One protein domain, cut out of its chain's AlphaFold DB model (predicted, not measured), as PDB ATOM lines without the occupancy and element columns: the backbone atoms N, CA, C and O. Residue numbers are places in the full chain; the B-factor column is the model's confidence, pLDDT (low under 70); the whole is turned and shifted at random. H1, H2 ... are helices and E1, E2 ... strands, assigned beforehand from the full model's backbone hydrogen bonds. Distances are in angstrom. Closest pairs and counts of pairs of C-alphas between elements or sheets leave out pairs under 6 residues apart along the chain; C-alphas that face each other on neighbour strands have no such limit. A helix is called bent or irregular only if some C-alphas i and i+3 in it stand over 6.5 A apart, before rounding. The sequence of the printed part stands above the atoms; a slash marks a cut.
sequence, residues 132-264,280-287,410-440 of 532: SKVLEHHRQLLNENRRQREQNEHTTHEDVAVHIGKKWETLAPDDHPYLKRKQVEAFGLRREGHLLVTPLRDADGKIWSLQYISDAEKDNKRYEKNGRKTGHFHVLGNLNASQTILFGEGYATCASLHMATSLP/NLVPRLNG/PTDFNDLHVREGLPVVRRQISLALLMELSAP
ATOM      1  N   SER A 132     133.007 112.595 139.164       47.97
ATOM      2  CA  SER A 132     131.891 113.531 139.381       47.97
ATOM      3  C   SER A 132     132.051 114.866 138.635       47.97
ATOM      4  O   SER A 132     131.067 115.420 138.145       47.97
ATOM      5  N   LYS A 133     133.290 115.341 138.446       48.44
ATOM      6  CA  LYS A 133     133.615 116.552 137.670       48.44
ATOM      7  C   LYS A 133     133.335 116.422 136.170       48.44
ATOM      8  O   LYS A 133     132.968 117.408 135.539       48.44
ATOM      9  N   VAL A 134     133.484 115.234 135.583       49.84
ATOM     10  CA  VAL A 134     133.230 115.005 134.147       49.84
ATOM     11  C   VAL A 134     131.728 114.993 133.864       49.84
ATOM     12  O   VAL A 134     131.289 115.584 132.877       49.84
ATOM     13  N   LEU A 135     130.929 114.403 134.757       48.72
ATOM     14  CA  LEU A 135     129.463 114.440 134.682       48.72
ATOM     15  C   LEU A 135     128.928 115.875 134.805       48.72
ATOM     16  O   LEU A 135     128.042 116.279 134.048       48.72
ATOM     17  N   GLU A 136     129.494 116.667 135.718       50.72
ATOM     18  CA  GLU A 136     129.125 118.071 135.893       50.72
ATOM     19  C   GLU A 136     129.544 118.933 134.693       50.72
ATOM     20  O   GLU A 136     128.724 119.688 134.169       50.72
ATOM     21  N   HIS A 137     130.766 118.760 134.181       48.47
ATOM     22  CA  HIS A 137     131.241 119.459 132.984       48.47
ATOM     23  C   HIS A 137     130.405 119.116 131.739       48.47
ATOM     24  O   HIS A 137     130.052 119.997 130.955       48.47
ATOM     25  N   HIS A 138     130.010 117.849 131.578       50.72
ATOM     26  CA  HIS A 138     129.155 117.417 130.472       50.72
ATOM     27  C   HIS A 138     127.736 118.000 130.586       50.72
ATOM     28  O   HIS A 138     127.184 118.497 129.603       50.72
ATOM     29  N   ARG A 139     127.162 118.035 131.796       52.78
ATOM     30  CA  ARG A 139     125.874 118.698 132.066       52.78
ATOM     31  C   ARG A 139     125.937 120.207 131.800       52.78
ATOM     32  O   ARG A 139     125.003 120.759 131.218       52.78
ATOM     33  N   GLN A 140     127.027 120.869 132.188       54.59
ATOM     34  CA  GLN A 140     127.259 122.293 131.926       54.59
ATOM     35  C   GLN A 140     127.360 122.582 130.423       54.59
ATOM     36  O   GLN A 140     126.689 123.489 129.938       54.59
ATOM     37  N   LEU A 141     128.097 121.765 129.663       51.84
ATOM     38  CA  LEU A 141     128.187 121.888 128.204       51.84
ATOM     39  C   LEU A 141     126.832 121.683 127.509       51.84
ATOM     40  O   LEU A 141     126.520 122.403 126.558       51.84
ATOM     41  N   LEU A 142     126.008 120.732 127.958       50.34
ATOM     42  CA  LEU A 142     124.664 120.520 127.403       50.34
ATOM     43  C   LEU A 142     123.729 121.707 127.687       50.34
ATOM     44  O   LEU A 142     122.993 122.134 126.797       50.34
ATOM     45  N   ASN A 143     123.796 122.275 128.894       54.88
ATOM     46  CA  ASN A 143     123.025 123.463 129.264       54.88
ATOM     47  C   ASN A 143     123.469 124.713 128.489       54.88
ATOM     48  O   ASN A 143     122.619 125.467 128.023       54.88
ATOM     49  N   GLU A 144     124.774 124.916 128.306       51.38
ATOM     50  CA  GLU A 144     125.317 126.053 127.553       51.38
ATOM     51  C   GLU A 144     124.943 125.974 126.066       51.38
ATOM     52  O   GLU A 144     124.444 126.940 125.494       51.38
ATOM     53  N   ASN A 145     125.057 124.792 125.448       48.16
ATOM     54  CA  ASN A 145     124.618 124.579 124.063       48.16
ATOM     55  C   ASN A 145     123.109 124.794 123.884       48.16
ATOM     56  O   ASN A 145     122.674 125.273 122.835       48.16
ATOM     57  N   ARG A 146     122.301 124.431 124.889       51.00
ATOM     58  CA  ARG A 146     120.863 124.713 124.903       51.00
ATOM     59  C   ARG A 146     120.604 126.221 124.969       51.00
ATOM     60  O   ARG A 146     119.867 126.721 124.126       51.00
ATOM     61  N   ARG A 147     121.251 126.942 125.894       56.94
ATOM     62  CA  ARG A 147     121.113 128.405 126.023       56.94
ATOM     63  C   ARG A 147     121.552 129.138 124.757       56.94
ATOM     64  O   ARG A 147     120.833 130.018 124.302       56.94
ATOM     65  N   GLN A 148     122.672 128.746 124.148       52.31
ATOM     66  CA  GLN A 148     123.142 129.350 122.894       52.31
ATOM     67  C   GLN A 148     122.177 129.105 121.728       52.31
ATOM     68  O   GLN A 148     121.998 129.988 120.897       52.31
ATOM     69  N   ARG A 149     121.506 127.947 121.657       47.03
ATOM     70  CA  ARG A 149     120.467 127.703 120.637       47.03
ATOM     71  C   ARG A 149     119.211 128.509 120.880       47.03
ATOM     72  O   ARG A 149     118.727 129.119 119.941       47.03
ATOM     73  N   GLU A 150     118.730 128.538 122.117       57.03
ATOM     74  CA  GLU A 150     117.572 129.350 122.494       57.03
ATOM     75  C   GLU A 150     117.835 130.833 122.173       57.03
ATOM     76  O   GLU A 150     116.970 131.503 121.617       57.03
ATOM     77  N   GLN A 151     119.056 131.327 122.418       57.53
ATOM     78  CA  GLN A 151     119.478 132.676 122.033       57.53
ATOM     79  C   GLN A 151     119.587 132.863 120.513       57.53
ATOM     80  O   GLN A 151     119.069 133.845 119.995       57.53
ATOM     81  N   ASN A 152     120.209 131.934 119.780       62.66
ATOM     82  CA  ASN A 152     120.352 132.038 118.323       62.66
ATOM     83  C   ASN A 152     119.000 131.970 117.597       62.66
ATOM     84  O   ASN A 152     118.768 132.726 116.652       62.66
ATOM     85  N   GLU A 153     118.097 131.094 118.038       60.94
ATOM     86  CA  GLU A 153     116.720 131.015 117.542       60.94
ATOM     87  C   GLU A 153     115.957 132.300 117.869       60.94
ATOM     88  O   GLU A 153     115.294 132.855 116.993       60.94
ATOM     89  N   HIS A 154     116.105 132.829 119.089       65.44
ATOM     90  CA  HIS A 154     115.491 134.096 119.478       65.44
ATOM     91  C   HIS A 154     115.978 135.264 118.610       65.44
ATOM     92  O   HIS A 154     115.150 135.991 118.069       65.44
ATOM     93  N   THR A 155     117.292 135.428 118.422       67.12
ATOM     94  CA  THR A 155     117.866 136.481 117.567       67.12
ATOM     95  C   THR A 155     117.405 136.336 116.119       67.12
ATOM     96  O   THR A 155     116.959 137.308 115.520       67.12
ATOM     97  N   THR A 156     117.400 135.112 115.582       77.31
ATOM     98  CA  THR A 156     116.919 134.851 114.216       77.31
ATOM     99  C   THR A 156     115.452 135.259 114.055       77.31
ATOM    100  O   THR A 156     115.089 135.890 113.065       77.31
ATOM    101  N   HIS A 157     114.593 134.921 115.019       82.00
ATOM    102  CA  HIS A 157     113.186 135.317 114.982       82.00
ATOM    103  C   HIS A 157     112.986 136.824 115.141       82.00
ATOM    104  O   HIS A 157     112.075 137.378 114.530       82.00
ATOM    105  N   GLU A 158     113.816 137.479 115.948       88.38
ATOM    106  CA  GLU A 158     113.773 138.923 116.161       88.38
ATOM    107  C   GLU A 158     114.140 139.686 114.882       88.38
ATOM    108  O   GLU A 158     113.392 140.565 114.449       88.38
ATOM    109  N   ASP A 159     115.224 139.283 114.214       88.88
ATOM    110  CA  ASP A 159     115.653 139.857 112.936       88.88
ATOM    111  C   ASP A 159     114.579 139.678 111.853       88.88
ATOM    112  O   ASP A 159     114.252 140.609 111.107       88.88
ATOM    113  N   VAL A 160     113.974 138.486 111.803       89.94
ATOM    114  CA  VAL A 160     112.862 138.172 110.899       89.94
ATOM    115  C   VAL A 160     111.642 139.042 111.213       89.94
ATOM    116  O   VAL A 160     111.064 139.615 110.292       89.94
ATOM    117  N   ALA A 161     111.272 139.213 112.484       93.25
ATOM    118  CA  ALA A 161     110.153 140.064 112.892       93.25
ATOM    119  C   ALA A 161     110.369 141.535 112.493       93.25
ATOM    120  O   ALA A 161     109.456 142.171 111.963       93.25
ATOM    121  N   VAL A 162     111.584 142.068 112.665       92.75
ATOM    122  CA  VAL A 162     111.936 143.429 112.223       92.75
ATOM    123  C   VAL A 162     111.822 143.562 110.704       92.75
ATOM    124  O   VAL A 162     111.242 144.533 110.208       92.75
ATOM    125  N   HIS A 163     112.354 142.597 109.950       93.56
ATOM    126  CA  HIS A 163     112.271 142.602 108.490       93.56
ATOM    127  C   HIS A 163     110.817 142.531 108.002       93.56
ATOM    128  O   HIS A 163     110.405 143.321 107.152       93.56
ATOM    129  N   ILE A 164     110.023 141.631 108.582       93.94
ATOM    130  CA  ILE A 164     108.604 141.462 108.267       93.94
ATOM    131  C   ILE A 164     107.803 142.709 108.625       93.94
ATOM    132  O   ILE A 164     106.932 143.091 107.853       93.94
ATOM    133  N   GLY A 165     108.082 143.359 109.758       93.25
ATOM    134  CA  GLY A 165     107.411 144.601 110.144       93.25
ATOM    135  C   GLY A 165     107.574 145.685 109.078       93.25
ATOM    136  O   GLY A 165     106.585 146.260 108.628       93.25
ATOM    137  N   LYS A 166     108.804 145.874 108.580       93.62
ATOM    138  CA  LYS A 166     109.090 146.800 107.470       93.62
ATOM    139  C   LYS A 166     108.411 146.371 106.172       93.62
ATOM    140  O   LYS A 166     107.843 147.203 105.472       93.62
ATOM    141  N   LYS A 167     108.451 145.075 105.847       94.00
ATOM    142  CA  LYS A 167     107.770 144.524 104.667       94.00
ATOM    143  C   LYS A 167     106.265 144.764 104.739       94.00
ATOM    144  O   LYS A 167     105.669 145.171 103.753       94.00
ATOM    145  N   TRP A 168     105.651 144.529 105.896       94.69
ATOM    146  CA  TRP A 168     104.218 144.691 106.105       94.69
ATOM    147  C   TRP A 168     103.774 146.092 105.711       94.69
ATOM    148  O   TRP A 168     102.814 146.206 104.954       94.69
ATOM    149  N   GLU A 169     104.500 147.125 106.152       92.50
ATOM    150  CA  GLU A 169     104.206 148.539 105.894       92.50
ATOM    151  C   GLU A 169     104.112 148.899 104.406       92.50
ATOM    152  O   GLU A 169     103.300 149.757 104.063       92.50
ATOM    153  N   THR A 170     104.852 148.212 103.530       92.19
ATOM    154  CA  THR A 170     104.873 148.485 102.082       92.19
ATOM    155  C   THR A 170     103.791 147.749 101.291       92.19
ATOM    156  O   THR A 170     103.579 148.059 100.118       92.19
ATOM    157  N   LEU A 171     103.103 146.776 101.900       92.38
ATOM    158  CA  LEU A 171     102.081 145.988 101.214       92.38
ATOM    159  C   LEU A 171     100.826 146.816 100.911       92.38
ATOM    160  O   LEU A 171     100.396 147.654 101.708       92.38
ATOM    161  N   ALA A 172     100.215 146.529  99.762       86.56
ATOM    162  CA  ALA A 172      99.043 147.245  99.278       86.56
ATOM    163  C   ALA A 172      97.759 146.830 100.025       86.56
ATOM    164  O   ALA A 172      97.679 145.702 100.521       86.56
ATOM    165  N   PRO A 173      96.739 147.702 100.062       74.75
ATOM    166  CA  PRO A 173      95.397 147.336 100.503       74.75
ATOM    167  C   PRO A 173      94.702 146.353  99.537       74.75
ATOM    168  O   PRO A 173      95.227 145.950  98.494       74.75
ATOM    169  N   ASP A 174      93.526 145.916  99.950       73.31
ATOM    170  CA  ASP A 174      92.962 144.577  99.855       73.31
ATOM    171  C   ASP A 174      91.814 144.454  98.826       73.31
ATOM    172  O   ASP A 174      90.686 144.862  99.068       73.31
ATOM    173  N   ASP A 175      92.086 143.807  97.684       73.50
ATOM    174  CA  ASP A 175      91.084 143.217  96.771       73.50
ATOM    175  C   ASP A 175      91.658 141.901  96.226       73.50
ATOM    176  O   ASP A 175      92.655 141.899  95.497       73.50
ATOM    177  N   HIS A 176      91.092 140.764  96.645       86.81
ATOM    178  CA  HIS A 176      91.632 139.445  96.316       86.81
ATOM    179  C   HIS A 176      90.526 138.422  95.992       86.81
ATOM    180  O   HIS A 176      89.548 138.327  96.739       86.81
ATOM    181  N   PRO A 177      90.680 137.581  94.944       90.06
ATOM    182  CA  PRO A 177      89.684 136.572  94.558       90.06
ATOM    183  C   PRO A 177      89.270 135.610  95.680       90.06
ATOM    184  O   PRO A 177      88.109 135.215  95.764       90.06
ATOM    185  N   TYR A 178      90.203 135.266  96.575       92.00
ATOM    186  CA  TYR A 178      89.931 134.448  97.766       92.00
ATOM    187  C   TYR A 178      88.775 135.000  98.614       92.00
ATOM    188  O   TYR A 178      87.898 134.236  99.008       92.00
ATOM    189  N   LEU A 179      88.759 136.314  98.862       93.31
ATOM    190  CA  LEU A 179      87.748 136.980  99.688       93.31
ATOM    191  C   LEU A 179      86.366 136.882  99.042       93.31
ATOM    192  O   LEU A 179      85.403 136.499  99.699       93.31
ATOM    193  N   LYS A 180      86.301 137.104  97.722       92.44
ATOM    194  CA  LYS A 180      85.073 136.963  96.921       92.44
ATOM    195  C   LYS A 180      84.546 135.528  96.960       92.44
ATOM    196  O   LYS A 180      83.367 135.318  97.222       92.44
ATOM    197  N   ARG A 181      85.421 134.531  96.777       92.62
ATOM    198  CA  ARG A 181      85.053 133.106  96.843       92.62
ATOM    199  C   ARG A 181      84.548 132.698  98.227       92.62
ATOM    200  O   ARG A 181      83.578 131.958  98.326       92.62
ATOM    201  N   LYS A 182      85.213 133.170  99.283       94.31
ATOM    202  CA  LYS A 182      84.838 132.906 100.679       94.31
ATOM    203  C   LYS A 182      83.719 133.820 101.190       94.31
ATOM    204  O   LYS A 182      83.324 133.665 102.340       94.31
ATOM    205  N   GLN A 183      83.218 134.723 100.343       96.44
ATOM    206  CA  GLN A 183      82.164 135.702 100.625       96.44
ATOM    207  C   GLN A 183      82.436 136.561 101.867       96.44
ATOM    208  O   GLN A 183      81.517 136.933 102.582       96.44
ATOM    209  N   VAL A 184      83.703 136.879 102.137       96.44
ATOM    210  CA  VAL A 184      84.110 137.645 103.322       96.44
ATOM    211  C   VAL A 184      84.832 138.926 102.945       96.44
ATOM    212  O   VAL A 184      85.504 138.998 101.919       96.44
ATOM    213  N   GLU A 185      84.716 139.928 103.806       95.31
ATOM    214  CA  GLU A 185      85.459 141.179 103.697       95.31
ATOM    215  C   GLU A 185      86.900 141.035 104.198       95.31
ATOM    216  O   GLU A 185      87.297 140.026 104.797       95.31
ATOM    217  N   ALA A 186      87.697 142.061 103.922       94.81
ATOM    218  CA  ALA A 186      89.078 142.160 104.345       94.81
ATOM    219  C   ALA A 186      89.191 143.004 105.629       94.81
ATOM    220  O   ALA A 186      88.806 144.168 105.670       94.81
ATOM    221  N   PHE A 187      89.712 142.403 106.696       95.25
ATOM    222  CA  PHE A 187      89.829 142.985 108.026       95.25
ATOM    223  C   PHE A 187      91.294 142.947 108.436       95.25
ATOM    224  O   PHE A 187      91.788 141.939 108.944       95.25
ATOM    225  N   GLY A 188      92.007 144.047 108.189       93.06
ATOM    226  CA  GLY A 188      93.424 144.169 108.538       93.06
ATOM    227  C   GLY A 188      94.349 143.274 107.708       93.06
ATOM    228  O   GLY A 188      95.439 142.937 108.173       93.06
ATOM    229  N   LEU A 189      93.913 142.889 106.506       94.94
ATOM    230  CA  LEU A 189      94.719 142.155 105.539       94.94
ATOM    231  C   LEU A 189      95.450 143.112 104.600       94.94
ATOM    232  O   LEU A 189      95.106 144.284 104.471       94.94
ATOM    233  N   ARG A 190      96.490 142.607 103.944       94.81
ATOM    234  CA  ARG A 190      97.200 143.320 102.875       94.81
ATOM    235  C   ARG A 190      97.446 142.395 101.693       94.81
ATOM    236  O   ARG A 190      97.160 141.203 101.761       94.81
ATOM    237  N   ARG A 191      97.983 142.928 100.600       93.62
ATOM    238  CA  ARG A 191      98.271 142.180  99.376       93.62
ATOM    239  C   ARG A 191      99.742 142.279  98.984       93.62
ATOM    240  O   ARG A 191     100.309 143.370  98.933       93.62
ATOM    241  N   GLU A 192     100.323 141.135  98.625       92.50
ATOM    242  CA  GLU A 192     101.631 141.012  97.978       92.50
ATOM    243  C   GLU A 192     101.459 140.326  96.615       92.50
ATOM    244  O   GLU A 192     101.324 139.106  96.519       92.50
ATOM    245  N   GLY A 193     101.422 141.107  95.532       89.06
ATOM    246  CA  GLY A 193     101.172 140.570  94.192       89.06
ATOM    247  C   GLY A 193      99.811 139.866  94.094       89.06
ATOM    248  O   GLY A 193      98.767 140.507  94.220       89.06
ATOM    249  N   HIS A 194      99.825 138.553  93.854       89.00
ATOM    250  CA  HIS A 194      98.635 137.692  93.774       89.00
ATOM    251  C   HIS A 194      98.325 136.971  95.097       89.00
ATOM    252  O   HIS A 194      97.583 135.997  95.101       89.00
ATOM    253  N   LEU A 195      98.948 137.388  96.201       93.19
ATOM    254  CA  LEU A 195      98.769 136.774  97.511       93.19
ATOM    255  C   LEU A 195      98.079 137.751  98.446       93.19
ATOM    256  O   LEU A 195      98.474 138.914  98.562       93.19
ATOM    257  N   LEU A 196      97.082 137.250  99.157       95.19
ATOM    258  CA  LEU A 196      96.503 137.908 100.313       95.19
ATOM    259  C   LEU A 196      97.352 137.586 101.547       95.19
ATOM    260  O   LEU A 196      97.818 136.459 101.700       95.19
ATOM    261  N   VAL A 197      97.583 138.569 102.409       96.06
ATOM    262  CA  VAL A 197      98.547 138.478 103.505       96.06
ATOM    263  C   VAL A 197      97.879 138.818 104.829       96.06
ATOM    264  O   VAL A 197      97.369 139.927 105.007       96.06
ATOM    265  N   THR A 198      97.942 137.875 105.767       96.00
ATOM    266  CA  THR A 198      97.462 138.020 107.146       96.00
ATOM    267  C   THR A 198      98.654 138.136 108.102       96.00
ATOM    268  O   THR A 198      99.558 137.297 108.036       96.00
ATOM    269  N   PRO A 199      98.701 139.135 109.001       96.88
ATOM    270  CA  PRO A 199      99.806 139.291 109.939       96.88
ATOM    271  C   PRO A 199      99.616 138.416 111.183       96.88
ATOM    272  O   PRO A 199      98.524 138.341 111.732       96.88
ATOM    273  N   LEU A 200     100.693 137.805 111.678       97.69
ATOM    274  CA  LEU A 200     100.706 137.089 112.956       97.69
ATOM    275  C   LEU A 200     101.333 137.988 114.011       97.69
ATOM    276  O   LEU A 200     102.536 138.259 113.961       97.69
ATOM    277  N   ARG A 201     100.513 138.468 114.943       96.75
ATOM    278  CA  ARG A 201     100.893 139.437 115.969       96.75
ATOM    279  C   ARG A 201     100.946 138.816 117.353       96.75
ATOM    280  O   ARG A 201     100.264 137.832 117.631       96.75
ATOM    281  N   ASP A 202     101.765 139.401 118.215       95.69
ATOM    282  CA  ASP A 202     101.676 139.170 119.653       95.69
ATOM    283  C   ASP A 202     100.646 140.105 120.306       95.69
ATOM    284  O   ASP A 202      99.970 140.903 119.651       95.69
ATOM    285  N   ALA A 203     100.535 140.010 121.630       92.88
ATOM    286  CA  ALA A 203      99.614 140.812 122.423       92.88
ATOM    287  C   ALA A 203      99.964 142.310 122.486       92.88
ATOM    288  O   ALA A 203      99.111 143.105 122.888       92.88
ATOM    289  N   ASP A 204     101.181 142.691 122.094       92.25
ATOM    290  CA  ASP A 204     101.656 144.074 121.985       92.25
ATOM    291  C   ASP A 204     101.515 144.624 120.552       92.25
ATOM    292  O   ASP A 204     101.788 145.794 120.290       92.25
ATOM    293  N   GLY A 205     101.040 143.796 119.615       92.25
ATOM    294  CA  GLY A 205     100.788 144.160 118.226       92.25
ATOM    295  C   GLY A 205     101.997 144.011 117.299       92.25
ATOM    296  O   GLY A 205     101.861 144.282 116.097       92.25
ATOM    297  N   LYS A 206     103.148 143.550 117.807       95.81
ATOM    298  CA  LYS A 206     104.349 143.294 117.001       95.81
ATOM    299  C   LYS A 206     104.109 142.105 116.079       95.81
ATOM    300  O   LYS A 206     103.549 141.097 116.494       95.81
ATOM    301  N   ILE A 207     104.542 142.223 114.823       97.38
ATOM    302  CA  ILE A 207     104.394 141.168 113.814       97.38
ATOM    303  C   ILE A 207     105.587 140.218 113.894       97.38
ATOM    304  O   ILE A 207     106.731 140.647 113.778       97.38
ATOM    305  N   TRP A 208     105.304 138.927 114.040       96.62
ATOM    306  CA  TRP A 208     106.312 137.870 114.157       96.62
ATOM    307  C   TRP A 208     106.315 136.883 112.989       96.62
ATOM    308  O   TRP A 208     107.254 136.101 112.832       96.62
ATOM    309  N   SER A 209     105.260 136.887 112.178       97.00
ATOM    310  CA  SER A 209     105.156 136.101 110.951       97.00
ATOM    311  C   SER A 209     104.073 136.684 110.038       97.00
ATOM    312  O   SER A 209     103.279 137.525 110.462       97.00
ATOM    313  N   LEU A 210     104.022 136.212 108.796       97.19
ATOM    314  CA  LEU A 210     102.939 136.462 107.845       97.19
ATOM    315  C   LEU A 210     102.382 135.124 107.357       97.19
ATOM    316  O   LEU A 210     103.138 134.172 107.150       97.19
ATOM    317  N   GLN A 211     101.069 135.050 107.154       97.00
ATOM    318  CA  GLN A 211     100.438 133.996 106.369       97.00
ATOM    319  C   GLN A 211     100.099 134.564 104.994       97.00
ATOM    320  O   GLN A 211      99.481 135.619 104.890       97.00
ATOM    321  N   TYR A 212     100.477 133.841 103.951       95.75
ATOM    322  CA  TYR A 212     100.153 134.145 102.567       95.75
ATOM    323  C   TYR A 212      99.087 133.180 102.076       95.75
ATOM    324  O   TYR A 212      99.233 131.968 102.238       95.75
ATOM    325  N   ILE A 213      98.051 133.720 101.447       94.38
ATOM    326  CA  ILE A 213      96.914 132.990 100.904       94.38
ATOM    327  C   ILE A 213      96.857 133.261  99.398       94.38
ATOM    328  O   ILE A 213      96.662 134.401  98.981       94.38
ATOM    329  N   SER A 214      97.034 132.223  98.583       91.81
ATOM    330  CA  SER A 214      96.860 132.295  97.132       91.81
ATOM    331  C   SER A 214      95.400 132.097  96.719       91.81
ATOM    332  O   SER A 214      94.515 131.767  97.520       91.81
ATOM    333  N   ASP A 215      95.133 132.311  95.436       87.38
ATOM    334  CA  ASP A 215      93.835 132.105  94.805       87.38
ATOM    335  C   ASP A 215      93.489 130.627  94.557       87.38
ATOM    336  O   ASP A 215      92.317 130.330  94.318       87.38
ATOM    337  N   ALA A 216      94.442 129.701  94.715       85.12
ATOM    338  CA  ALA A 216      94.229 128.263  94.562       85.12
ATOM    339  C   ALA A 216      93.116 127.716  95.483       85.12
ATOM    340  O   ALA A 216      92.851 128.241  96.570       85.12
ATOM    341  N   GLU A 217      92.445 126.643  95.049       76.25
ATOM    342  CA  GLU A 217      91.371 125.998  95.824       76.25
ATOM    343  C   GLU A 217      91.888 125.056  96.918       76.25
ATOM    344  O   GLU A 217      91.215 124.854  97.927       76.25
ATOM    345  N   LYS A 218      93.076 124.476  96.727       74.81
ATOM    346  CA  LYS A 218      93.719 123.548  97.664       74.81
ATOM    347  C   LYS A 218      95.150 123.988  97.930       74.81
ATOM    348  O   LYS A 218      95.778 124.557  97.045       74.81
ATOM    349  N   ASP A 219      95.630 123.697  99.139       74.44
ATOM    350  CA  ASP A 219      96.991 124.004  99.602       74.44
ATOM    351  C   ASP A 219      97.426 125.449  99.295       74.44
ATOM    352  O   ASP A 219      98.493 125.734  98.757       74.44
ATOM    353  N   ASN A 220      96.526 126.391  99.578       86.44
ATOM    354  CA  ASN A 220      96.677 127.782  99.177       86.44
ATOM    355  C   ASN A 220      97.301 128.664 100.267       86.44
ATOM    356  O   ASN A 220      97.442 129.864 100.061       86.44
ATOM    357  N   LYS A 221      97.649 128.102 101.430       91.88
ATOM    358  CA  LYS A 221      98.146 128.854 102.589       91.88
ATOM    359  C   LYS A 221      99.579 128.458 102.911       91.88
ATOM    360  O   LYS A 221      99.877 127.286 103.100       91.88
ATOM    361  N   ARG A 222     100.451 129.449 103.059       93.88
ATOM    362  CA  ARG A 222     101.846 129.260 103.484       93.88
ATOM    363  C   ARG A 222     102.244 130.314 104.504       93.88
ATOM    364  O   ARG A 222     101.670 131.397 104.522       93.88
ATOM    365  N   TYR A 223     103.238 130.014 105.327       94.25
ATOM    366  CA  TYR A 223     103.756 130.952 106.322       94.25
ATOM    367  C   TYR A 223     105.124 131.487 105.920       94.25
ATOM    368  O   TYR A 223     105.864 130.838 105.179       94.25
ATOM    369  N   GLU A 224     105.449 132.667 106.435       93.75
ATOM    370  CA  GLU A 224     106.767 133.268 106.298       93.75
ATOM    371  C   GLU A 224     107.857 132.343 106.849       93.75
ATOM    372  O   GLU A 224     107.722 131.748 107.926       93.75
ATOM    373  N   LYS A 225     108.954 132.217 106.100       88.31
ATOM    374  CA  LYS A 225     110.041 131.320 106.480       88.31
ATOM    375  C   LYS A 225     110.710 131.861 107.740       88.31
ATOM    376  O   LYS A 225     111.048 133.036 107.810       88.31
ATOM    377  N   ASN A 226     110.924 130.989 108.723       84.31
ATOM    378  CA  ASN A 226     111.481 131.338 110.036       84.31
ATOM    379  C   ASN A 226     110.624 132.329 110.857       84.31
ATOM    380  O   ASN A 226     111.078 132.798 111.899       84.31
ATOM    381  N   GLY A 227     109.390 132.635 110.438       89.00
ATOM    382  CA  GLY A 227     108.447 133.401 111.252       89.00
ATOM    383  C   GLY A 227     107.880 132.566 112.407       89.00
ATOM    384  O   GLY A 227     107.816 131.335 112.334       89.00
ATOM    385  N   ARG A 228     107.428 133.218 113.484       92.25
ATOM    386  CA  ARG A 228     106.793 132.533 114.625       92.25
ATOM    387  C   ARG A 228     105.274 132.511 114.471       92.25
ATOM    388  O   ARG A 228     104.622 133.545 114.545       92.25
ATOM    389  N   LYS A 229     104.713 131.313 114.282       93.81
ATOM    390  CA  LYS A 229     103.255 131.087 114.274       93.81
ATOM    391  C   LYS A 229     102.706 130.842 115.676       93.81
ATOM    392  O   LYS A 229     101.747 131.482 116.089       93.81
ATOM    393  N   THR A 230     103.328 129.917 116.403       93.88
ATOM    394  CA  THR A 230     102.836 129.452 117.702       93.88
ATOM    395  C   THR A 230     102.681 130.614 118.682       93.88
ATOM    396  O   THR A 230     103.633 131.361 118.908       93.88
ATOM    397  N   GLY A 231     101.487 130.757 119.256       95.00
ATOM    398  CA  GLY A 231     101.138 131.786 120.235       95.00
ATOM    399  C   GLY A 231     100.840 133.170 119.655       95.00
ATOM    400  O   GLY A 231     100.534 134.073 120.432       95.00
ATOM    401  N   HIS A 232     100.916 133.336 118.331       97.50
ATOM    402  CA  HIS A 232     100.633 134.588 117.630       97.50
ATOM    403  C   HIS A 232      99.315 134.479 116.861       97.50
ATOM    404  O   HIS A 232      98.909 133.387 116.455       97.50
ATOM    405  N   PHE A 233      98.643 135.610 116.683       98.25
ATOM    406  CA  PHE A 233      97.254 135.676 116.234       98.25
ATOM    407  C   PHE A 233      96.996 136.911 115.364       98.25
ATOM    408  O   PHE A 233      97.816 137.827 115.299       98.25
ATOM    409  N   HIS A 234      95.841 136.945 114.706       98.12
ATOM    410  CA  HIS A 234      95.333 138.140 114.028       98.12
ATOM    411  C   HIS A 234      94.015 138.583 114.660       98.12
ATOM    412  O   HIS A 234      93.259 137.754 115.163       98.12
ATOM    413  N   VAL A 235      93.738 139.887 114.675       97.81
ATOM    414  CA  VAL A 235      92.519 140.446 115.280       97.81
ATOM    415  C   VAL A 235      91.670 141.099 114.202       97.81
ATOM    416  O   VAL A 235      92.128 141.992 113.492       97.81
ATOM    417  N   LEU A 236      90.409 140.686 114.138       97.62
ATOM    418  CA  LEU A 236      89.366 141.307 113.342       97.62
ATOM    419  C   LEU A 236      88.513 142.182 114.269       97.62
ATOM    420  O   LEU A 236      87.898 141.694 115.221       97.62
ATOM    421  N   GLY A 237      88.506 143.489 114.007       95.12
ATOM    422  CA  GLY A 237      87.852 144.489 114.851       95.12
ATOM    423  C   GLY A 237      88.730 144.981 116.008       95.12
ATOM    424  O   GLY A 237      89.956 144.991 115.927       95.12
ATOM    425  N   ASN A 238      88.096 145.431 117.093       93.81
ATOM    426  CA  ASN A 238      88.771 145.997 118.262       93.81
ATOM    427  C   ASN A 238      88.379 145.221 119.529       93.81
ATOM    428  O   ASN A 238      87.210 145.218 119.913       93.81
ATOM    429  N   LEU A 239      89.356 144.609 120.210       93.75
ATOM    430  CA  LEU A 239      89.136 143.801 121.425       93.75
ATOM    431  C   LEU A 239      88.492 144.591 122.582       93.75
ATOM    432  O   LEU A 239      87.899 144.000 123.486       93.75
ATOM    433  N   ASN A 240      88.575 145.924 122.558       90.88
ATOM    434  CA  ASN A 240      87.962 146.806 123.552       90.88
ATOM    435  C   ASN A 240      86.535 147.242 123.195       90.88
ATOM    436  O   ASN A 240      85.855 147.805 124.046       90.88
ATOM    437  N   ALA A 241      86.065 146.979 121.973       89.50
ATOM    438  CA  ALA A 241      84.741 147.409 121.524       89.50
ATOM    439  C   ALA A 241      83.586 146.566 122.093       89.50
ATOM    440  O   ALA A 241      82.433 146.974 121.995       89.50
ATOM    441  N   SER A 242      83.871 145.396 122.676       92.12
ATOM    442  CA  SER A 242      82.856 144.507 123.246       92.12
ATOM    443  C   SER A 242      83.356 143.789 124.499       92.12
ATOM    444  O   SER A 242      84.563 143.622 124.715       92.12
ATOM    445  N   GLN A 243      82.400 143.342 125.316       91.19
ATOM    446  CA  GLN A 243      82.651 142.443 126.438       91.19
ATOM    447  C   GLN A 243      82.856 140.996 125.989       91.19
ATOM    448  O   GLN A 243      83.472 140.221 126.714       91.19
ATOM    449  N   THR A 244      82.383 140.644 124.794       95.00
ATOM    450  CA  THR A 244      82.525 139.307 124.222       95.00
ATOM    451  C   THR A 244      83.591 139.304 123.135       95.00
ATOM    452  O   THR A 244      83.550 140.145 122.236       95.00
ATOM    453  N   ILE A 245      84.512 138.341 123.193       97.44
ATOM    454  CA  ILE A 245      85.526 138.084 122.165       97.44
ATOM    455  C   ILE A 245      85.383 136.647 121.676       97.44
ATOM    456  O   ILE A 245      85.319 135.709 122.475       97.44
ATOM    457  N   LEU A 246      85.363 136.485 120.357       98.25
ATOM    458  CA  LEU A 246      85.358 135.176 119.712       98.25
ATOM    459  C   LEU A 246      86.782 134.791 119.293       98.25
ATOM    460  O   LEU A 246      87.578 135.651 118.927       98.25
ATOM    461  N   PHE A 247      87.092 133.503 119.297       98.44
ATOM    462  CA  PHE A 247      88.321 132.930 118.749       98.44
ATOM    463  C   PHE A 247      87.939 131.969 117.632       98.44
ATOM    464  O   PHE A 247      86.984 131.224 117.803       98.44
ATOM    465  N   GLY A 248      88.646 131.955 116.506       96.88
ATOM    466  CA  GLY A 248      88.318 131.054 115.399       96.88
ATOM    467  C   GLY A 248      89.533 130.543 114.641       96.88
ATOM    468  O   GLY A 248      90.610 131.147 114.667       96.88
ATOM    469  N   GLU A 249      89.347 129.411 113.964       92.06
ATOM    470  CA  GLU A 249      90.353 128.794 113.106       92.06
ATOM    471  C   GLU A 249      90.282 129.368 111.684       92.06
ATOM    472  O   GLU A 249      89.299 129.214 110.966       92.06
ATOM    473  N   GLY A 250      91.351 130.051 111.274       93.75
ATOM    474  CA  GLY A 250      91.504 130.596 109.929       93.75
ATOM    475  C   GLY A 250      90.680 131.854 109.615       93.75
ATOM    476  O   GLY A 250      89.578 132.089 110.109       93.75
ATOM    477  N   TYR A 251      91.225 132.663 108.707       96.25
ATOM    478  CA  TYR A 251      90.705 133.993 108.409       96.25
ATOM    479  C   TYR A 251      89.239 134.011 107.966       96.25
ATOM    480  O   TYR A 251      88.454 134.830 108.431       96.25
ATOM    481  N   ALA A 252      88.857 133.109 107.057       96.25
ATOM    482  CA  ALA A 252      87.519 133.112 106.468       96.25
ATOM    483  C   ALA A 252      86.429 132.813 107.513       96.25
ATOM    484  O   ALA A 252      85.374 133.445 107.498       96.25
ATOM    485  N   THR A 253      86.702 131.897 108.443       97.12
ATOM    486  CA  THR A 253      85.837 131.578 109.586       97.12
ATOM    487  C   THR A 253      85.701 132.787 110.501       97.12
ATOM    488  O   THR A 253      84.587 133.211 110.818       97.12
ATOM    489  N   CYS A 254      86.826 133.406 110.869       98.31
ATOM    490  CA  CYS A 254      86.837 134.584 111.729       98.31
ATOM    491  C   CYS A 254      86.119 135.783 111.106       98.31
ATOM    492  O   CYS A 254      85.364 136.468 111.795       98.31
ATOM    493  N   ALA A 255      86.307 136.018 109.809       98.31
ATOM    494  CA  ALA A 255      85.643 137.095 109.091       98.31
ATOM    495  C   ALA A 255      84.128 136.865 109.016       98.31
ATOM    496  O   ALA A 255      83.372 137.789 109.294       98.31
ATOM    497  N   SER A 256      83.665 135.633 108.763       98.69
ATOM    498  CA  SER A 256      82.234 135.293 108.814       98.69
ATOM    499  C   SER A 256      81.619 135.544 110.193       98.69
ATOM    500  O   SER A 256      80.529 136.108 110.290       98.69
ATOM    501  N   LEU A 257      82.322 135.176 111.270       98.62
ATOM    502  CA  LEU A 257      81.887 135.451 112.643       98.62
ATOM    503  C   LEU A 257      81.818 136.959 112.921       98.62
ATOM    504  O   LEU A 257      80.820 137.436 113.469       98.62
ATOM    505  N   HIS A 258      82.843 137.712 112.513       98.56
ATOM    506  CA  HIS A 258      82.900 139.161 112.694       98.56
ATOM    507  C   HIS A 258      81.789 139.870 111.910       98.56
ATOM    508  O   HIS A 258      81.044 140.656 112.484       98.56
ATOM    509  N   MET A 259      81.604 139.538 110.631       98.50
ATOM    510  CA  MET A 259      80.551 140.106 109.780       98.50
ATOM    511  C   MET A 259      79.146 139.784 110.302       98.50
ATOM    512  O   MET A 259      78.261 140.635 110.264       98.50
ATOM    513  N   ALA A 260      78.929 138.571 110.822       98.31
ATOM    514  CA  ALA A 260      77.622 138.159 111.328       98.31
ATOM    515  C   ALA A 260      77.250 138.830 112.660       98.31
ATOM    516  O   ALA A 260      76.067 139.055 112.927       98.31
ATOM    517  N   THR A 261      78.233 139.103 113.521       97.38
ATOM    518  CA  THR A 261      77.987 139.484 114.926       97.38
ATOM    519  C   THR A 261      78.470 140.882 115.297       97.38
ATOM    520  O   THR A 261      78.065 141.401 116.334       97.38
ATOM    521  N   SER A 262      79.348 141.475 114.486       96.94
ATOM    522  CA  SER A 262      80.121 142.684 114.792       96.94
ATOM    523  C   SER A 262      80.997 142.578 116.052       96.94
ATOM    524  O   SER A 262      81.542 143.582 116.510       96.94
ATOM    525  N   LEU A 263      81.166 141.376 116.617       97.44
ATOM    526  CA  LEU A 263      82.028 141.132 117.773       97.44
ATOM    527  C   LEU A 263      83.497 141.050 117.350       97.44
ATOM    528  O   LEU A 263      83.777 140.544 116.265       97.44
ATOM    529  N   PRO A 264      84.450 141.491 118.190       98.06
ATOM    530  CA  PRO A 264      85.865 141.256 117.939       98.06
ATOM    531  C   PRO A 264      86.171 139.757 117.854       98.06
ATOM    532  O   PRO A 264      85.736 138.976 118.706       98.06
ATOM    533  N   ASN A 280      98.732 133.276 125.919       93.31
ATOM    534  CA  ASN A 280      99.343 134.594 125.747       93.31
ATOM    535  C   ASN A 280      98.345 135.752 125.907       93.31
ATOM    536  O   ASN A 280      98.724 136.824 126.380       93.31
ATOM    537  N   LEU A 281      97.087 135.564 125.491       94.12
ATOM    538  CA  LEU A 281      96.126 136.660 125.356       94.12
ATOM    539  C   LEU A 281      95.108 136.739 126.502       94.12
ATOM    540  O   LEU A 281      94.764 137.845 126.914       94.12
ATOM    541  N   VAL A 282      94.664 135.610 127.068       92.81
ATOM    542  CA  VAL A 282      93.672 135.562 128.164       92.81
ATOM    543  C   VAL A 282      94.052 136.457 129.355       92.81
ATOM    544  O   VAL A 282      93.173 137.188 129.817       92.81
ATOM    545  N   PRO A 283      95.322 136.525 129.817       91.69
ATOM    546  CA  PRO A 283      95.700 137.425 130.911       91.69
ATOM    547  C   PRO A 283      95.400 138.909 130.639       91.69
ATOM    548  O   PRO A 283      95.166 139.669 131.575       91.69
ATOM    549  N   ARG A 284      95.374 139.331 129.365       90.62
ATOM    550  CA  ARG A 284      95.046 140.709 128.956       90.62
ATOM    551  C   ARG A 284      93.555 140.938 128.702       90.62
ATOM    552  O   ARG A 284      93.142 142.075 128.497       90.62
ATOM    553  N   LEU A 285      92.746 139.879 128.713       91.38
ATOM    554  CA  LEU A 285      91.307 139.920 128.447       91.38
ATOM    555  C   LEU A 285      90.473 139.667 129.710       91.38
ATOM    556  O   LEU A 285      89.313 139.270 129.616       91.38
ATOM    557  N   ASN A 286      91.053 139.892 130.892       85.06
ATOM    558  CA  ASN A 286      90.398 139.612 132.164       85.06
ATOM    559  C   ASN A 286      89.015 140.284 132.269       85.06
ATOM    560  O   ASN A 286      88.847 141.463 131.953       85.06
ATOM    561  N   GLY A 287      88.029 139.515 132.729       83.62
ATOM    562  CA  GLY A 287      86.638 139.945 132.867       83.62
ATOM    563  C   GLY A 287      85.798 139.858 131.590       83.62
ATOM    564  O   GLY A 287      84.577 139.951 131.694       83.62
ATOM    565  N   PRO A 410      80.777 120.153 105.144       91.19
ATOM    566  CA  PRO A 410      81.130 121.443 105.725       91.19
ATOM    567  C   PRO A 410      81.752 121.248 107.116       91.19
ATOM    568  O   PRO A 410      81.397 120.294 107.817       91.19
ATOM    569  N   THR A 411      82.635 122.148 107.531       92.38
ATOM    570  CA  THR A 411      83.320 122.019 108.828       92.38
ATOM    571  C   THR A 411      83.288 123.289 109.660       92.38
ATOM    572  O   THR A 411      83.256 123.202 110.882       92.38
ATOM    573  N   ASP A 412      83.271 124.467 109.038       95.38
ATOM    574  CA  ASP A 412      83.514 125.729 109.743       95.38
ATOM    575  C   ASP A 412      82.347 126.741 109.632       95.38
ATOM    576  O   ASP A 412      81.354 126.552 108.921       95.38
ATOM    577  N   PHE A 413      82.432 127.846 110.381       97.56
ATOM    578  CA  PHE A 413      81.424 128.915 110.320       97.56
ATOM    579  C   PHE A 413      81.443 129.690 108.991       97.56
ATOM    580  O   PHE A 413      80.464 130.379 108.685       97.56
ATOM    581  N   ASN A 414      82.513 129.605 108.190       97.69
ATOM    582  CA  ASN A 414      82.504 130.151 106.836       97.69
ATOM    583  C   ASN A 414      81.665 129.290 105.893       97.69
ATOM    584  O   ASN A 414      80.866 129.849 105.152       97.69
ATOM    585  N   ASP A 415      81.751 127.965 105.976       96.75
ATOM    586  CA  ASP A 415      80.870 127.070 105.230       96.75
ATOM    587  C   ASP A 415      79.406 127.319 105.608       96.75
ATOM    588  O   ASP A 415      78.537 127.352 104.736       96.75
ATOM    589  N   LEU A 416      79.122 127.557 106.896       97.44
ATOM    590  CA  LEU A 416      77.765 127.866 107.359       97.44
ATOM    591  C   LEU A 416      77.283 129.201 106.782       97.44
ATOM    592  O   LEU A 416      76.158 129.299 106.301       97.44
ATOM    593  N   HIS A 417      78.150 130.212 106.785       98.12
ATOM    594  CA  HIS A 417      77.883 131.497 106.148       98.12
ATOM    595  C   HIS A 417      77.604 131.331 104.649       98.12
ATOM    596  O   HIS A 417      76.551 131.753 104.184       98.12
ATOM    597  N   VAL A 418      78.503 130.706 103.892       97.31
ATOM    598  CA  VAL A 418      78.380 130.580 102.432       97.31
ATOM    599  C   VAL A 418      77.129 129.791 102.034       97.31
ATOM    600  O   VAL A 418      76.525 130.077 101.002       97.31
ATOM    601  N   ARG A 419      76.727 128.800 102.840       96.31
ATOM    602  CA  ARG A 419      75.596 127.913 102.526       96.31
ATOM    603  C   ARG A 419      74.253 128.417 103.036       96.31
ATOM    604  O   ARG A 419      73.250 128.237 102.352       96.31
ATOM    605  N   GLU A 420      74.219 128.993 104.233       97.38
ATOM    606  CA  GLU A 420      72.974 129.319 104.945       97.38
ATOM    607  C   GLU A 420      72.853 130.812 105.305       97.38
ATOM    608  O   GLU A 420      71.801 131.263 105.757       97.38
ATOM    609  N   GLY A 421      73.900 131.602 105.062       97.56
ATOM    610  CA  GLY A 421      73.930 133.052 105.233       97.56
ATOM    611  C   GLY A 421      74.397 133.529 106.614       97.56
ATOM    612  O   GLY A 421      74.268 132.846 107.634       97.56
ATOM    613  N   LEU A 422      74.885 134.775 106.666       98.25
ATOM    614  CA  LEU A 422      75.270 135.459 107.915       98.25
ATOM    615  C   LEU A 422      74.171 135.464 108.996       98.25
ATOM    616  O   LEU A 422      74.520 135.310 110.170       98.25
ATOM    617  N   PRO A 423      72.862 135.610 108.681       98.12
ATOM    618  CA  PRO A 423      71.822 135.576 109.710       98.12
ATOM    619  C   PRO A 423      71.785 134.264 110.502       98.12
ATOM    620  O   PRO A 423      71.510 134.287 111.704       98.12
ATOM    621  N   VAL A 424      72.098 133.129 109.867       97.81
ATOM    622  CA  VAL A 424      72.138 131.820 110.537       97.81
ATOM    623  C   VAL A 424      73.342 131.728 111.471       97.81
ATOM    624  O   VAL A 424      73.176 131.341 112.629       97.81
ATOM    625  N   VAL A 425      74.518 132.183 111.025       97.88
ATOM    626  CA  VAL A 425      75.717 132.302 111.877       97.88
ATOM    627  C   VAL A 425      75.421 133.181 113.095       97.88
ATOM    628  O   VAL A 425      75.610 132.755 114.236       97.88
ATOM    629  N   ARG A 426      74.867 134.381 112.871       97.75
ATOM    630  CA  ARG A 426      74.499 135.322 113.939       97.75
ATOM    631  C   ARG A 426      73.553 134.680 114.942       97.75
ATOM    632  O   ARG A 426      73.749 134.838 116.146       97.75
ATOM    633  N   ARG A 427      72.530 133.964 114.467       96.75
ATOM    634  CA  ARG A 427      71.547 133.284 115.316       96.75
ATOM    635  C   ARG A 427      72.209 132.237 116.210       96.75
ATOM    636  O   ARG A 427      71.920 132.229 117.403       96.75
ATOM    637  N   GLN A 428      73.088 131.392 115.668       96.06
ATOM    638  CA  GLN A 428      73.766 130.348 116.449       96.06
ATOM    639  C   GLN A 428      74.649 130.941 117.555       96.06
ATOM    640  O   GLN A 428      74.538 130.527 118.708       96.06
ATOM    641  N   ILE A 429      75.441 131.972 117.242       95.19
ATOM    642  CA  ILE A 429      76.271 132.659 118.244       95.19
ATOM    643  C   ILE A 429      75.404 133.385 119.285       95.19
ATOM    644  O   ILE A 429      75.650 133.282 120.485       95.19
ATOM    645  N   SER A 430      74.346 134.073 118.848       92.81
ATOM    646  CA  SER A 430      73.465 134.832 119.746       92.81
ATOM    647  C   SER A 430      72.710 133.924 120.718       92.81
ATOM    648  O   SER A 430      72.601 134.246 121.897       92.81
ATOM    649  N   LEU A 431      72.216 132.770 120.254       88.94
ATOM    650  CA  LEU A 431      71.571 131.777 121.119       88.94
ATOM    651  C   LEU A 431      72.547 131.221 122.155       88.94
ATOM    652  O   LEU A 431      72.189 131.094 123.322       88.94
ATOM    653  N   ALA A 432      73.783 130.933 121.748       85.00
ATOM    654  CA  ALA A 432      74.803 130.437 122.658       85.00
ATOM    655  C   ALA A 432      75.164 131.444 123.760       85.00
ATOM    656  O   ALA A 432      75.381 131.018 124.897       85.00
ATOM    657  N   LEU A 433      75.194 132.740 123.428       86.12
ATOM    658  CA  LEU A 433      75.400 133.843 124.372       86.12
ATOM    659  C   LEU A 433      74.195 134.048 125.297       86.12
ATOM    660  O   LEU A 433      74.362 134.221 126.501       86.12
ATOM    661  N   LEU A 434      72.971 133.982 124.765       82.06
ATOM    662  CA  LEU A 434      71.751 134.072 125.575       82.06
ATOM    663  C   LEU A 434      71.664 132.925 126.580       82.06
ATOM    664  O   LEU A 434      71.357 133.162 127.743       82.06
ATOM    665  N   MET A 435      71.995 131.705 126.148       74.50
ATOM    666  CA  MET A 435      72.055 130.534 127.021       74.50
ATOM    667  C   MET A 435      73.069 130.697 128.153       74.50
ATOM    668  O   MET A 435      72.860 130.146 129.224       74.50
ATOM    669  N   GLU A 436      74.149 131.444 127.933       65.19
ATOM    670  CA  GLU A 436      75.174 131.727 128.941       65.19
ATOM    671  C   GLU A 436      74.711 132.782 129.949       65.19
ATOM    672  O   GLU A 436      74.900 132.611 131.149       65.19
ATOM    673  N   LEU A 437      74.005 133.816 129.482       60.44
ATOM    674  CA  LEU A 437      73.343 134.791 130.353       60.44
ATOM    675  C   LEU A 437      72.199 134.165 131.170       60.44
ATOM    676  O   LEU A 437      71.897 134.643 132.262       60.44
ATOM    677  N   SER A 438      71.553 133.118 130.642       51.44
ATOM    678  CA  SER A 438      70.457 132.397 131.303       51.44
ATOM    679  C   SER A 438      70.891 131.153 132.073       51.44
ATOM    680  O   SER A 438      70.093 130.606 132.834       51.44
ATOM    681  N   ALA A 439      72.117 130.665 131.859       45.22
ATOM    682  CA  ALA A 439      72.671 129.609 132.688       45.22
ATOM    683  C   ALA A 439      72.685 130.156 134.115       45.22
ATOM    684  O   ALA A 439      73.075 131.313 134.305       45.22
ATOM    685  N   PRO A 440      72.247 129.386 135.126       41.62
ATOM    686  CA  PRO A 440      72.517 129.780 136.488       41.62
ATOM    687  C   PRO A 440      74.036 129.862 136.573       41.62
ATOM    688  O   PRO A 440      74.730 128.845 136.609       41.62
TER     689      PRO A 440
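Overview. This is residues 132 to 264, 280 to 287 and 410 to 440 of the 532 residues of the protein "Putative DNA primase traC" of Candidatus Glomeribacter gigasporarum BEG34 (UniProt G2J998). A small twisted sheet of four strands, E1 to E4, stands between a long helix H1, whose last part runs beside the strands, and a cluster of three crossed helices, H3, H5 and H6, with the short strand E5 between the sheet and H3. Residues 132 to 152 of H1 stick out as a long arm, and residues 434 to 440, of which 434 to 438 belong to H6, stick out elsewhere. The printed part has 172 residues, in the order H1 H2 E1 E2 E3 E4 E5 E6 H3 H4 H5 H6; the sheet's order is E1 E2 E3 E4, antiparallel throughout, and the class is mixed, helices and strands. It is loose, with a radius of gyration of the C-alphas of 20.7 A and spans of 70 by 51 by 30 A.

Along the chain. The sheet holds E1, residues 190 to 192, E2, residues 195 to 201, 18.8 A long, E3, residues 207 to 213, 17.0 A, and E4, residues 221 to 223. H1, residues 132 to 170, is 57.8 A long and begins at C-alpha 132 (131.891, 113.531, 139.381). H2 is residues 177 to 181, E5 residues 234 to 236, and E6 residues 244 to 248, 13.4 A. H3, residues 251 to 261, is 15.3 A long. H4 is residues 280 to 284 and H5 residues 413 to 420. H6, residues 422 to 438, is 24.1 A long and ends at C-alpha 438 (70.457, 132.397, 131.303).

Arrangement. E1 to E4 form a meander, each strand the antiparallel neighbour and hairpin partner of the one before. N 190 and O 197 are 3.0 A apart between E1 and E2, N 198 and O 211 2.9 A between E2 and E3, and N 212 and O 222 2.8 A between E3 and E4, each within hydrogen-bond range. H1 is on the sheet through residues 157 to 170, at the sheet's level; the C-alphas of Ala 161 and Trp 208 in E3, the closest, are 4.6 A apart. H2 only grazes the sheet. E5 and E6 pair with no named strand; the closest C-alphas of E5 and E2, Leu 200 and His 234, are 5.6 A apart, and those of E6 and H3, Gly 248 and Cys 254, 5.3 A. H3 and H5 touch at a steep tilt of 63 degrees, the same way, closest at the C-alphas of Thr 253 and Asn 414, 4.6 A. H6 touches H3 with residues 422 to 429 alone, closest at the C-alphas of Ala 260 and Leu 422, 4.9 A, at a steep tilt of 68 degrees, only just short of about perpendicular. H4 is apart from H1, H3, H5 and H6, and only just irregular, C-alphas 280 and 283 being 6.9 A apart. Each O i to N i+4 pair is within hydrogen-bond range in H2, H3, H5 and H6; H1 has 34 of 35, and H4 0 of 1, with 1 of 2 O i to N i+3 pairs.

Size, cuts and confidence. The C-alphas farthest apart, of Ser 132 and Pro 423, are 70.5 A apart. Residues 265 to 279 and 288 to 409 are not printed; the gaps are 16.9 A from C-alpha 264 to 280 and 33.3 A from C-alpha 287 to 410. Of the links printed whole, none is long. pLDDT is under 70 at residues 132 to 155 and 436 to 440.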